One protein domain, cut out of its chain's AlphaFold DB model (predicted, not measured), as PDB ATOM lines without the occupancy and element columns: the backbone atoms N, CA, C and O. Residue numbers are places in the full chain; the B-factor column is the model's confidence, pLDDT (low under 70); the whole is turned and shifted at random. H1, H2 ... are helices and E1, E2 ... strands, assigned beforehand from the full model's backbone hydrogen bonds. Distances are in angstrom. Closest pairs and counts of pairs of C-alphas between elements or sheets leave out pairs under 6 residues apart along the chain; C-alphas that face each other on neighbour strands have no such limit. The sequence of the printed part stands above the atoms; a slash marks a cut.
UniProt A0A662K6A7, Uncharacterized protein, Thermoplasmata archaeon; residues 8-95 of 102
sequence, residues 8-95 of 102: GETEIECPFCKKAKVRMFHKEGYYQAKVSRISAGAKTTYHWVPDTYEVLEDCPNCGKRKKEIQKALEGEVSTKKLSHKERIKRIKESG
ATOM      1  N   GLY A   8       0.369   5.405  23.773       66.31
ATOM      2  CA  GLY A   8       0.444   4.285  24.702       66.31
ATOM      3  C   GLY A   8      -0.684   4.319  25.719       66.31
ATOM      4  O   GLY A   8      -1.011   5.373  26.271       66.31
ATOM      5  N   GLU A   9      -1.260   3.148  25.976       71.75
ATOM      6  CA  GLU A   9      -2.043   2.923  27.185       71.75
ATOM      7  C   GLU A   9      -1.078   2.853  28.367       71.75
ATOM      8  O   GLU A   9      -0.112   2.091  28.366       71.75
ATOM      9  N   THR A  10      -1.316   3.692  29.363       73.38
ATOM     10  CA  THR A  10      -0.547   3.732  30.604       73.38
ATOM     11  C   THR A  10      -1.511   3.612  31.774       73.38
ATOM     12  O   THR A  10      -2.642   4.095  31.730       73.38
ATOM     13  N   GLU A  11      -1.087   2.925  32.829       77.19
ATOM     14  CA  GLU A  11      -1.865   2.815  34.059       77.19
ATOM     15  C   GLU A  11      -1.356   3.849  35.057       77.19
ATOM     16  O   GLU A  11      -0.164   3.881  35.365       77.19
ATOM     17  N   ILE A  12      -2.255   4.678  35.587       76.12
ATOM     18  CA  ILE A  12      -1.938   5.626  36.657       76.12
ATOM     19  C   ILE A  12      -2.751   5.321  37.902       76.12
ATOM     20  O   ILE A  12      -3.904   4.895  37.836       76.12
ATOM     21  N   GLU A  13      -2.161   5.551  39.068       76.56
ATOM     22  CA  GLU A  13      -2.904   5.511  40.319       76.56
ATOM     23  C   GLU A  13      -3.942   6.634  40.357       76.56
ATOM     24  O   GLU A  13      -3.673   7.777  39.987       76.56
ATOM     25  N   CYS A  14      -5.147   6.329  40.837       70.81
ATOM     26  CA  CYS A  14      -6.188   7.337  40.963       70.81
ATOM     27  C   CYS A  14      -5.722   8.485  41.886       70.81
ATOM     28  O   CYS A  14      -5.467   8.239  43.071       70.81
ATOM     29  N   PRO A  15      -5.710   9.748  41.414       70.38
ATOM     30  CA  PRO A  15      -5.201  10.891  42.177       70.38
ATOM     31  C   PRO A  15      -6.052  11.228  43.411       70.38
ATOM     32  O   PRO A  15      -5.608  11.962  44.291       70.38
ATOM     33  N   PHE A  16      -7.269  10.682  43.503       70.94
ATOM     34  CA  PHE A  16      -8.174  10.902  44.630       70.94
ATOM     35  C   PHE A  16      -8.034   9.851  45.727       70.94
ATOM     36  O   PHE A  16      -7.985  10.197  46.903       70.94
ATOM     37  N   CYS A  17      -8.019   8.566  45.359       69.94
ATOM     38  CA  CYS A  17      -8.073   7.481  46.338       69.94
ATOM     39  C   CYS A  17      -6.760   6.717  46.493       69.94
ATOM     40  O   CYS A  17      -6.636   6.011  47.487       69.94
ATOM     41  N   LYS A  18      -5.816   6.821  45.543       75.44
ATOM     42  CA  LYS A  18      -4.525   6.100  45.510       75.44
ATOM     43  C   LYS A  18      -4.614   4.575  45.696       75.44
ATOM     44  O   LYS A  18      -3.627   3.918  45.984       75.44
ATOM     45  N   LYS A  19      -5.813   4.002  45.574       73.31
ATOM     46  CA  LYS A  19      -6.101   2.586  45.862       73.31
ATOM     47  C   LYS A  19      -6.418   1.770  44.611       73.31
ATOM     48  O   LYS A  19      -6.422   0.550  44.676       73.31
ATOM     49  N   ALA A  20      -6.751   2.431  43.503       71.69
ATOM     50  CA  ALA A  20      -7.092   1.790  42.240       71.69
ATOM     51  C   ALA A  20      -6.254   2.398  41.116       71.69
ATOM     52  O   ALA A  20      -6.023   3.611  41.109       71.69
ATOM     53  N   LYS A  21      -5.833   1.550  40.179       75.19
ATOM     54  CA  LYS A  21      -5.221   1.972  38.922       75.19
ATOM     55  C   LYS A  21      -6.319   2.298  37.917       75.19
ATOM     56  O   LYS A  21      -7.339   1.615  37.879       75.19
ATOM     57  N   VAL A  22      -6.117   3.356  37.147       76.00
ATOM     58  CA  VAL A  22      -7.015   3.815  36.090       76.00
ATOM     59  C   VAL A  22      -6.230   3.812  34.787       76.00
ATOM     60  O   VAL A  22      -5.096   4.296  34.743       76.00
ATOM     61  N   ARG A  23      -6.829   3.268  33.728       76.88
ATOM     62  CA  ARG A  23      -6.240   3.304  32.390       76.88
ATOM     63  C   ARG A  23      -6.341   4.710  31.811       76.88
ATOM     64  O   ARG A  23      -7.425   5.297  31.743       76.88
ATOM     65  N   MET A  24      -5.207   5.244  31.377       78.12
ATOM     66  CA  MET A  24      -5.125   6.499  30.643       78.12
ATOM     67  C   MET A  24      -4.397   6.297  29.322       78.12
ATOM     68  O   MET A  24      -3.479   5.490  29.192       78.12
ATOM     69  N   PHE A  25      -4.807   7.066  28.331       78.38
ATOM     70  CA  PHE A  25      -4.138   7.155  27.058       78.38
ATOM     71  C   PHE A  25      -3.254   8.395  27.068       78.38
ATOM     72  O   PHE A  25      -3.749   9.522  27.167       78.38
ATOM     73  N   HIS A  26      -1.945   8.180  26.987       74.94
ATOM     74  CA  HIS A  26      -0.985   9.263  26.873       74.94
ATOM     75  C   HIS A  26      -0.616   9.447  25.403       74.94
ATOM     76  O   HIS A  26      -0.166   8.513  24.729       74.94
ATOM     77  N   LYS A  27      -0.845  10.658  24.897       75.19
ATOM     78  CA  LYS A  27      -0.351  11.110  23.598       75.19
ATOM     79  C   LYS A  27       0.791  12.074  23.873       75.19
ATOM     80  O   LYS A  27       0.542  13.196  24.317       75.19
ATOM     81  N   GLU A  28       2.008  11.623  23.586       71.88
ATOM     82  CA  GLU A  28       3.196  12.473  23.634       71.88
ATOM     83  C   GLU A  28       3.020  13.683  22.708       71.88
ATOM     84  O   GLU A  28       2.510  13.571  21.583       71.88
ATOM     85  N   GLY A  29       3.456  14.837  23.193       75.50
ATOM     86  CA  GLY A  29       3.556  16.071  22.447       75.50
ATOM     87  C   GLY A  29       4.529  15.915  21.291       75.50
ATOM     88  O   GLY A  29       5.537  15.209  21.362       75.50
ATOM     89  N   TYR A  30       4.200  16.551  20.177       78.44
ATOM     90  CA  TYR A  30       4.978  16.427  18.956       78.44
ATOM     91  C   TYR A  30       5.049  17.757  18.222       78.44
ATOM     92  O   TYR A  30       4.154  18.603  18.300       78.44
ATOM     93  N   TYR A  31       6.119  17.923  17.447       79.12
ATOM     94  CA  TYR A  31       6.206  19.012  16.487       79.12
ATOM     95  C   TYR A  31       5.322  18.705  15.287       79.12
ATOM     96  O   TYR A  31       5.528  17.726  14.564       79.12
ATOM     97  N   GLN A  32       4.333  19.560  15.062       81.69
ATOM     98  CA  GLN A  32       3.454  19.467  13.913       81.69
ATOM     99  C   GLN A  32       3.877  20.496  12.867       81.69
ATOM    100  O   GLN A  32       3.969  21.693  13.135       81.69
ATOM    101  N   ALA A  33       4.116  20.021  11.647       82.94
ATOM    102  CA  ALA A  33       4.308  20.889  10.496       82.94
ATOM    103  C   ALA A  33       2.942  21.338   9.958       82.94
ATOM    104  O   ALA A  33       2.110  20.508   9.581       82.94
ATOM    105  N   LYS A  34       2.723  22.650   9.880       83.56
ATOM    106  CA  LYS A  34       1.592  23.271   9.191       83.56
ATOM    107  C   LYS A  34       2.090  23.901   7.899       83.56
ATOM    108  O   LYS A  34       2.919  24.807   7.922       83.56
ATOM    109  N   VAL A  35       1.578  23.415   6.773       84.69
ATOM    110  CA  VAL A  35       1.913  23.938   5.445       84.69
ATOM    111  C   VAL A  35       0.792  24.861   4.992       84.69
ATOM    112  O   VAL A  35      -0.348  24.424   4.843       84.69
ATOM    113  N   SER A  36       1.107  26.129   4.757       81.75
ATOM    114  CA  SER A  36       0.235  27.065   4.052       81.75
ATOM    115  C   SER A  36       0.699  27.187   2.601       81.75
ATOM    116  O   SER A  36       1.884  27.377   2.327       81.75
ATOM    117  N   ARG A  37      -0.232  27.038   1.653       83.00
ATOM    118  CA  ARG A  37       0.033  27.156   0.212       83.00
ATOM    119  C   ARG A  37      -0.629  28.417  -0.326       83.00
ATOM    120  O   ARG A  37      -1.817  28.621  -0.096       83.00
ATOM    121  N   ILE A  38       0.138  29.226  -1.047       81.69
ATOM    122  CA  ILE A  38      -0.340  30.356  -1.847       81.69
ATOM    123  C   ILE A  38       0.181  30.207  -3.283       81.69
ATOM    124  O   ILE A  38       1.081  29.410  -3.541       81.69
ATOM    125  N   SER A  39      -0.357  30.982  -4.224       78.38
ATOM    126  CA  SER A  39       0.066  30.972  -5.634       78.38
ATOM    127  C   SER A  39       1.564  31.255  -5.829       78.38
ATOM    128  O   SER A  39       2.167  30.712  -6.745       78.38
ATOM    129  N   ALA A  40       2.175  32.046  -4.940       80.88
ATOM    130  CA  ALA A  40       3.603  32.378  -4.961       80.88
ATOM    131  C   ALA A  40       4.518  31.340  -4.269       80.88
ATOM    132  O   ALA A  40       5.734  31.518  -4.254       80.88
ATOM    133  N   GLY A  41       3.968  30.275  -3.673       82.88
ATOM    134  CA  GLY A  41       4.753  29.220  -3.027       82.88
ATOM    135  C   GLY A  41       4.106  28.620  -1.778       82.88
ATOM    136  O   GLY A  41       3.023  29.012  -1.340       82.88
ATOM    137  N   ALA A  42       4.786  27.641  -1.180       84.62
ATOM    138  CA  ALA A  42       4.369  27.011   0.068       84.62
ATOM    139  C   ALA A  42       5.303  27.418   1.213       84.62
ATOM    140  O   ALA A  42       6.522  27.346   1.074       84.62
ATOM    141  N   LYS A  43       4.736  27.798   2.361       85.38
ATOM    142  CA  LYS A  43       5.481  28.031   3.602       85.38
ATOM    143  C   LYS A  43       5.134  26.943   4.608       85.38
ATOM    144  O   LYS A  43       3.962  26.669   4.856       85.38
ATOM    145  N   THR A  44       6.160  26.348   5.207       85.50
ATOM    146  CA  THR A  44       5.997  25.371   6.288       85.50
ATOM    147  C   THR A  44       6.360  26.035   7.607       85.50
ATOM    148  O   THR A  44       7.475  26.518   7.778       85.50
ATOM    149  N   THR A  45       5.411  26.080   8.534       84.38
ATOM    150  CA  THR A  45       5.612  26.532   9.914       84.38
ATOM    151  C   THR A  45       5.516  25.338  10.847       84.38
ATOM    152  O   THR A  45       4.585  24.545  10.714       84.38
ATOM    153  N   TYR A  46       6.446  25.214  11.789       82.69
ATOM    154  CA  TYR A  46       6.410  24.172  12.812       82.69
ATOM    155  C   TYR A  46       5.852  24.754  14.107       82.69
ATOM    156  O   TYR A  46       6.296  25.815  14.545       82.69
ATOM    157  N   HIS A  47       4.899  24.064  14.723       80.75
ATOM    158  CA  HIS A  47       4.381  24.410  16.044       80.75
ATOM    159  C   HIS A  47       4.441  23.200  16.976       80.75
ATOM    160  O   HIS A  47       4.314  22.054  16.540       80.75
ATOM    161  N   TRP A  48       4.675  23.466  18.261       77.31
ATOM    162  CA  TRP A  48       4.659  22.443  19.301       77.31
ATOM    163  C   TRP A  48       3.216  22.141  19.701       77.31
ATOM    164  O   TRP A  48       2.457  23.058  20.020       77.31
ATOM    165  N   VAL A  49       2.837  20.867  19.679       78.19
ATOM    166  CA  VAL A  49       1.566  20.389  20.226       78.19
ATOM    167  C   VAL A  49       1.865  19.772  21.593       78.19
ATOM    168  O   VAL A  49       2.685  18.856  21.644       78.19
ATOM    169  N   PRO A  50       1.258  20.266  22.689       75.88
ATOM    170  CA  PRO A  50       1.520  19.751  24.029       75.88
ATOM    171  C   PRO A  50       0.970  18.333  24.223       75.88
ATOM    172  O   PRO A  50       0.084  17.888  23.488       75.88
ATOM    173  N   ASP A  51       1.487  17.654  25.247       75.81
ATOM    174  CA  ASP A  51       1.018  16.338  25.678       75.81
ATOM    175  C   ASP A  51      -0.480  16.363  25.993       75.81
ATOM    176  O   ASP A  51      -0.995  17.317  26.584       75.81
ATOM    177  N   THR A  52      -1.184  15.287  25.644       74.19
ATOM    178  CA  THR A  52      -2.596  15.114  26.016       74.19
ATOM    179  C   THR A  52      -2.791  13.820  26.798       74.19
ATOM    180  O   THR A  52      -2.270  12.765  26.430       74.19
ATOM    181  N   TYR A  53      -3.543  13.921  27.897       72.25
ATOM    182  CA  TYR A  53      -3.850  12.823  28.810       72.25
ATOM    183  C   TYR A  53      -5.352  12.540  28.755       72.25
ATOM    184  O   TYR A  53      -6.160  13.328  29.240       72.25
ATOM    185  N   GLU A  54      -5.749  11.417  28.164       76.44
ATOM    186  CA  GLU A  54      -7.157  11.019  28.065       76.44
ATOM    187  C   GLU A  54      -7.435   9.867  29.035       76.44
ATOM    188  O   GLU A  54      -6.914   8.767  28.881       76.44
ATOM    189  N   VAL A  55      -8.264  10.099  30.055       79.69
ATOM    190  CA  VAL A  55      -8.650   9.052  31.016       79.69
ATOM    191  C   VAL A  55      -9.777   8.202  30.422       79.69
ATOM    192  O   VAL A  55     -10.831   8.734  30.062       79.69
ATOM    193  N   LEU A  56      -9.567   6.887  30.329       76.00
ATOM    194  CA  LEU A  56     -10.493   5.970  29.653       76.00
ATOM    195  C   LEU A  56     -11.582   5.428  30.587       76.00
ATOM    196  O   LEU A  56     -12.714   5.216  30.150       76.00
ATOM    197  N   GLU A  57     -11.266   5.258  31.870       74.94
ATOM    198  CA  GLU A  57     -12.125   4.570  32.836       74.94
ATOM    199  C   GLU A  57     -12.492   5.452  34.037       74.94
ATOM    200  O   GLU A  57     -11.744   6.339  34.457       74.94
ATOM    201  N   ASP A  58     -13.673   5.199  34.602       75.69
ATOM    202  CA  ASP A  58     -14.068   5.768  35.887       75.69
ATOM    203  C   ASP A  58     -13.355   5.020  37.026       75.69
ATOM    204  O   ASP A  58     -13.050   3.833  36.925       75.69
ATOM    205  N   CYS A  59     -13.096   5.699  38.145       74.12
ATOM    206  CA  CYS A  59     -12.445   5.077  39.299       74.12
ATOM    207  C   CYS A  59     -13.387   4.059  39.973       74.12
ATOM    208  O   CYS A  59     -14.370   4.489  40.590       74.12
ATOM    209  N   PRO A  60     -13.069   2.748  39.982       71.06
ATOM    210  CA  PRO A  60     -13.971   1.716  40.505       71.06
ATOM    211  C   PRO A  60     -14.138   1.776  42.030       71.06
ATOM    212  O   PRO A  60     -15.115   1.277  42.571       71.06
ATOM    213  N   ASN A  61     -13.195   2.404  42.736       75.00
ATOM    214  CA  ASN A  61     -13.208   2.494  44.198       75.00
ATOM    215  C   ASN A  61     -13.895   3.774  44.705       75.00
ATOM    216  O   ASN A  61     -14.636   3.770  45.679       75.00
ATOM    217  N   CYS A  62     -13.647   4.899  44.036       68.75
ATOM    218  CA  CYS A  62     -14.071   6.216  44.498       68.75
ATOM    219  C   CYS A  62     -15.289   6.774  43.753       68.75
ATOM    220  O   CYS A  62     -15.763   7.857  44.099       68.75
ATOM    221  N   GLY A  63     -15.769   6.077  42.715       70.81
ATOM    222  CA  GLY A  63     -16.906   6.500  41.892       70.81
ATOM    223  C   GLY A  63     -16.668   7.813  41.138       70.81
ATOM    224  O   GLY A  63     -17.608   8.436  40.645       70.81
ATOM    225  N   LYS A  64     -15.414   8.281  41.082       76.38
ATOM    226  CA  LYS A  64     -15.047   9.529  40.415       76.38
ATOM    227  C   LYS A  64     -15.092   9.336  38.908       76.38
ATOM    228  O   LYS A  64     -14.471   8.418  38.377       76.38
ATOM    229  N   ARG A  65     -15.818  10.238  38.245       77.56
ATOM    230  CA  ARG A  65     -15.967  10.247  36.789       77.56
ATOM    231  C   ARG A  65     -14.627  10.545  36.123       77.56
ATOM    232  O   ARG A  65     -13.890  11.414  36.594       77.56
ATOM    233  N   LYS A  66     -14.385   9.948  34.961       75.75
ATOM    234  CA  LYS A  66     -13.214  10.159  34.097       75.75
ATOM    235  C   LYS A  66     -12.865  11.630  33.885       75.75
ATOM    236  O   LYS A  66     -11.708  12.007  33.985       75.75
ATOM    237  N   LYS A  67     -13.877  12.493  33.715       71.88
ATOM    238  CA  LYS A  67     -13.696  13.948  33.553       71.88
ATOM    239  C   LYS A  67     -13.110  14.624  34.798       71.88
ATOM    240  O   LYS A  67     -12.384  15.599  34.668       71.88
ATOM    241  N   GLU A  68     -13.443  14.155  36.000       71.38
ATOM    242  CA  GLU A  68     -12.884  14.707  37.244       71.38
ATOM    243  C   GLU A  68     -11.443  14.241  37.463       71.38
ATOM    244  O   GLU A  68     -10.629  14.997  37.985       71.38
ATOM    245  N   ILE A  69     -11.126  13.017  37.034       74.06
ATOM    246  CA  ILE A  69      -9.772  12.453  37.077       74.06
ATOM    247  C   ILE A  69      -8.875  13.157  36.062       74.06
ATOM    248  O   ILE A  69      -7.791  13.598  36.427       74.06
ATOM    249  N   GLN A  70      -9.355  13.356  34.835       73.94
ATOM    250  CA  GLN A  70      -8.631  14.076  33.791       73.94
ATOM    251  C   GLN A  70      -8.280  15.501  34.231       73.94
ATOM    252  O   GLN A  70      -7.114  15.871  34.212       73.94
ATOM    253  N   LYS A  71      -9.250  16.261  34.758       73.31
ATOM    254  CA  LYS A  71      -8.982  17.620  35.255       73.31
ATOM    255  C   LYS A  71      -8.015  17.658  36.444       73.31
ATOM    256  O   LYS A  71      -7.332  18.658  36.648       73.31
ATOM    257  N   ALA A  72      -7.992  16.615  37.277       70.88
ATOM    258  CA  ALA A  72      -7.031  16.515  38.373       70.88
ATOM    259  C   ALA A  72      -5.609  16.229  37.863       70.88
ATOM    260  O   ALA A  72      -4.652  16.730  38.447       70.88
ATOM    261  N   LEU A  73      -5.474  15.462  36.776       70.88
ATOM    262  CA  LEU A  73      -4.194  15.169  36.123       70.88
ATOM    263  C   LEU A  73      -3.668  16.353  35.302       70.88
ATOM    264  O   LEU A  73      -2.480  16.642  35.349       70.88
ATOM    265  N   GLU A  74      -4.550  17.085  34.620       69.75
ATOM    266  CA  GLU A  74      -4.221  18.308  33.866       69.75
ATOM    267  C   GLU A  74      -3.896  19.508  34.781       69.75
ATOM    268  O   GLU A  74      -3.567  20.590  34.304       69.75
ATOM    269  N   GLY A  75      -3.981  19.344  36.109       62.66
ATOM    270  CA  GLY A  75      -3.689  20.397  37.086       62.66
ATOM    271  C   GLY A  75      -4.766  21.489  37.196       62.66
ATOM    272  O   GLY A  75      -4.609  22.421  37.984       62.66
ATOM    273  N   GLU A  76      -5.879  21.372  36.464       51.69
ATOM    274  CA  GLU A  76      -6.983  22.344  36.464       51.69
ATOM    275  C   GLU A  76      -7.846  22.290  37.733       51.69
ATOM    276  O   GLU A  76      -8.506  23.270  38.099       51.69
ATOM    277  N   VAL A  77      -7.858  21.164  38.452       44.88
ATOM    278  CA  VAL A  77      -8.514  21.096  39.763       44.88
ATOM    279  C   VAL A  77      -7.498  21.448  40.833       44.88
ATOM    280  O   VAL A  77      -6.769  20.591  41.327       44.88
ATOM    281  N   SER A  78      -7.531  22.704  41.285       42.81
ATOM    282  CA  SER A  78      -7.124  22.993  42.658       42.81
ATOM    283  C   SER A  78      -7.842  21.991  43.571       42.81
ATOM    284  O   SER A  78      -9.064  22.010  43.724       42.81
ATOM    285  N   THR A  79      -7.089  21.076  44.179       48.56
ATOM    286  CA  THR A  79      -7.580  20.058  45.128       48.56
ATOM    287  C   THR A  79      -8.278  20.667  46.350       48.56
ATOM    288  O   THR A  79      -8.840  19.957  47.178       48.56
ATOM    289  N   LYS A  80      -8.321  22.000  46.437       49.06
ATOM    290  CA  LYS A  80      -9.122  22.783  47.364       49.06
ATOM    291  C   LYS A  80     -10.158  23.596  46.589       49.06
ATOM    292  O   LYS A  80      -9.879  24.715  46.162       49.06
ATOM    293  N   LYS A  81     -11.399  23.103  46.496       52.00
ATOM    294  CA  LYS A  81     -12.546  24.013  46.340       52.00
ATOM    295  C   LYS A  81     -12.543  24.920  47.574       52.00
ATOM    296  O   LYS A  81     -13.048  24.509  48.613       52.00
ATOM    297  N   LEU A  82     -11.945  26.113  47.477       56.56
ATOM    298  CA  LEU A  82     -11.981  27.115  48.547       56.56
ATOM    299  C   LEU A  82     -13.436  27.296  48.965       56.56
ATOM    300  O   LEU A  82     -14.291  27.624  48.126       56.56
ATOM    301  N   SER A  83     -13.702  27.025  50.239       66.69
ATOM    302  CA  SER A  83     -15.028  27.156  50.823       66.69
ATOM    303  C   SER A  83     -15.512  28.596  50.639       66.69
ATOM    304  O   SER A  83     -14.716  29.536  50.588       66.69
ATOM    305  N   HIS A  84     -16.826  28.802  50.538       68.81
ATOM    306  CA  HIS A  84     -17.409  30.140  50.372       68.81
ATOM    307  C   HIS A  84     -16.871  31.148  51.409       68.81
ATOM    308  O   HIS A  84     -16.589  32.299  51.084       68.81
ATOM    309  N   LYS A  85     -16.617  30.676  52.638       74.00
ATOM    310  CA  LYS A  85     -16.014  31.462  53.720       74.00
ATOM    311  C   LYS A  85     -14.584  31.916  53.411       74.00
ATOM    312  O   LYS A  85     -14.253  33.063  53.682       74.00
ATOM    313  N   GLU A  86     -13.744  31.060  52.835       76.38
ATOM    314  CA  GLU A  86     -12.366  31.419  52.462       76.38
ATOM    315  C   GLU A  86     -12.324  32.393  51.284       76.38
ATOM    316  O   GLU A  86     -11.464  33.272  51.243       76.38
ATOM    317  N   ARG A  87     -13.285  32.295  50.357       75.38
ATOM    318  CA  ARG A  87     -13.432  33.276  49.270       75.38
ATOM    319  C   ARG A  87     -13.788  34.653  49.818       75.38
ATOM    320  O   ARG A  87     -13.138  35.627  49.459       75.38
ATOM    321  N   ILE A  88     -14.757  34.723  50.733       80.25
ATOM    322  CA  ILE A  88     -15.145  35.981  51.386       80.25
ATOM    323  C   ILE A  88     -13.980  36.573  52.186       80.25
ATOM    324  O   ILE A  88     -13.772  37.781  52.127       80.25
ATOM    325  N   LYS A  89     -13.208  35.750  52.909       82.31
ATOM    326  CA  LYS A  89     -12.029  36.223  53.652       82.31
ATOM    327  C   LYS A  89     -11.006  36.891  52.737       82.31
ATOM    328  O   LYS A  89     -10.634  38.021  53.014       82.31
ATOM    329  N   ARG A  90     -10.652  36.264  51.610       79.69
ATOM    330  CA  ARG A  90      -9.724  36.858  50.631       79.69
ATOM    331  C   ARG A  90     -10.232  38.173  50.054       79.69
ATOM    332  O   ARG A  90      -9.462  39.111  49.925       79.69
ATOM    333  N   ILE A  91     -11.521  38.240  49.721       82.81
ATOM    334  CA  ILE A  91     -12.128  39.457  49.165       82.81
ATOM    335  C   ILE A  91     -12.055  40.600  50.192       82.81
ATOM    336  O   ILE A  91     -11.634  41.705  49.850       82.81
ATOM    337  N   LYS A  92     -12.351  40.308  51.468       80.31
ATOM    338  CA  LYS A  92     -12.195  41.259  52.578       80.31
ATOM    339  C   LYS A  92     -10.737  41.667  52.815       80.31
ATOM    340  O   LYS A  92     -10.475  42.846  53.004       80.31
ATOM    341  N   GLU A  93      -9.799  40.720  52.777       82.62
ATOM    342  CA  GLU A  93      -8.352  40.976  52.902       82.62
ATOM    343  C   GLU A  93      -7.817  41.840  51.750       82.62
ATOM    344  O   GLU A  93      -6.964  42.691  51.970       82.62
ATOM    345  N   SER A  94      -8.358  41.683  50.538       83.00
ATOM    346  CA  SER A  94      -8.039  42.530  49.380       83.00
ATOM    347  C   SER A  94      -8.715  43.909  49.396       83.00
ATOM    348  O   SER A  94      -8.567  44.664  48.440       83.00
ATOM    349  N   GLY A  95      -9.475  44.240  50.448       82.00
ATOM    350  CA  GLY A  95     -10.139  45.539  50.598       82.00
ATOM    351  C   GLY A  95     -11.323  45.764  49.653       82.00
ATOM    352  O   GLY A  95     -11.789  46.892  49.514       82.00
TER     353      GLY A  95
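Overview. This is residues 8 to 95 of the 102 residues of an uncharacterized protein of Thermoplasmata archaeon (UniProt A0A662K6A7). A long, thin ribbon of two strands, the hairpin E3 and E4, continues at one end into a small sheet of three strands, E1, E2 and E5, with the short helix H1 packed on its E5 side. Beyond H1 a tail, residues 80 to 95 with the helix H2, sticks out, and so does the ribbon's far tip, residues 37 to 42. The printed part has 88 residues, with five named strands and then two named helices along it; both sheets, of order E1 - E2 - E5 and E3 - E4, are antiparallel, and the class is mixed, helices and strands. The whole is extended, with a radius of gyration of the C-alphas of 20.5 A, and flat, spanning 62 by 44 by 14 A.

Along the chain. E1, residues 8 to 13, begins at C-alpha 8 (0.444, 4.285, 24.702) and is 16.0 A long from first to last C-alpha. E2, residues 21 to 27, measures 18.5 A. E3, residues 30 to 38, measures 25.6 A, and E4, residues 41 to 49, 25.1 A; C-alpha 41 is at (4.753, 29.220, -3.027). E5, residues 52 to 55, is 9.9 A long. H1, residues 66 to 73, measures 10.5 A, and H2, residues 84 to 93, 14.3 A, ending at C-alpha 93 (-8.352, 40.976, 52.902).

Arrangement. E1 and E2 form a hairpin, antiparallel at 142 degrees, with N 10 and O 24 within hydrogen-bond range at 2.8 A. E2, the inner strand, also has E5 as an antiparallel neighbour at 151 degrees, with N 25 and O 54 at 2.8 A. E2 runs on into E3 across a break of 2 residues, at 34 degrees. E3 and E4 form a hairpin, antiparallel at 156 degrees, with N 34 and O 45 at 2.8 A and N 41 and O 38 at 3.0 A. E4 runs on into E5 across a break of 2 residues, at 50 degrees. H1 is on the sheet E1 E2 E5, over E5, at a height over the sheet of 8.5 A; it runs slantwise to the strands, at 41 degrees to E5 on the local plane. The closest C-alphas of E5 and H1, which touch, are those of Val 55 and Lys 66, 5.6 A apart. H2 is not on that sheet and is apart from H1. In H1 and H2 every O i to N i+4 pair is within hydrogen-bond range.

Size, cuts and confidence. The two C-alphas farthest apart are those of Ala 40 and Lys 85, 61.9 A. The printed part has no cut, and no link is long. The mean pLDDT of the printed part is 74.2; residues 8, 17, 62 and 74 to 84 are under 70.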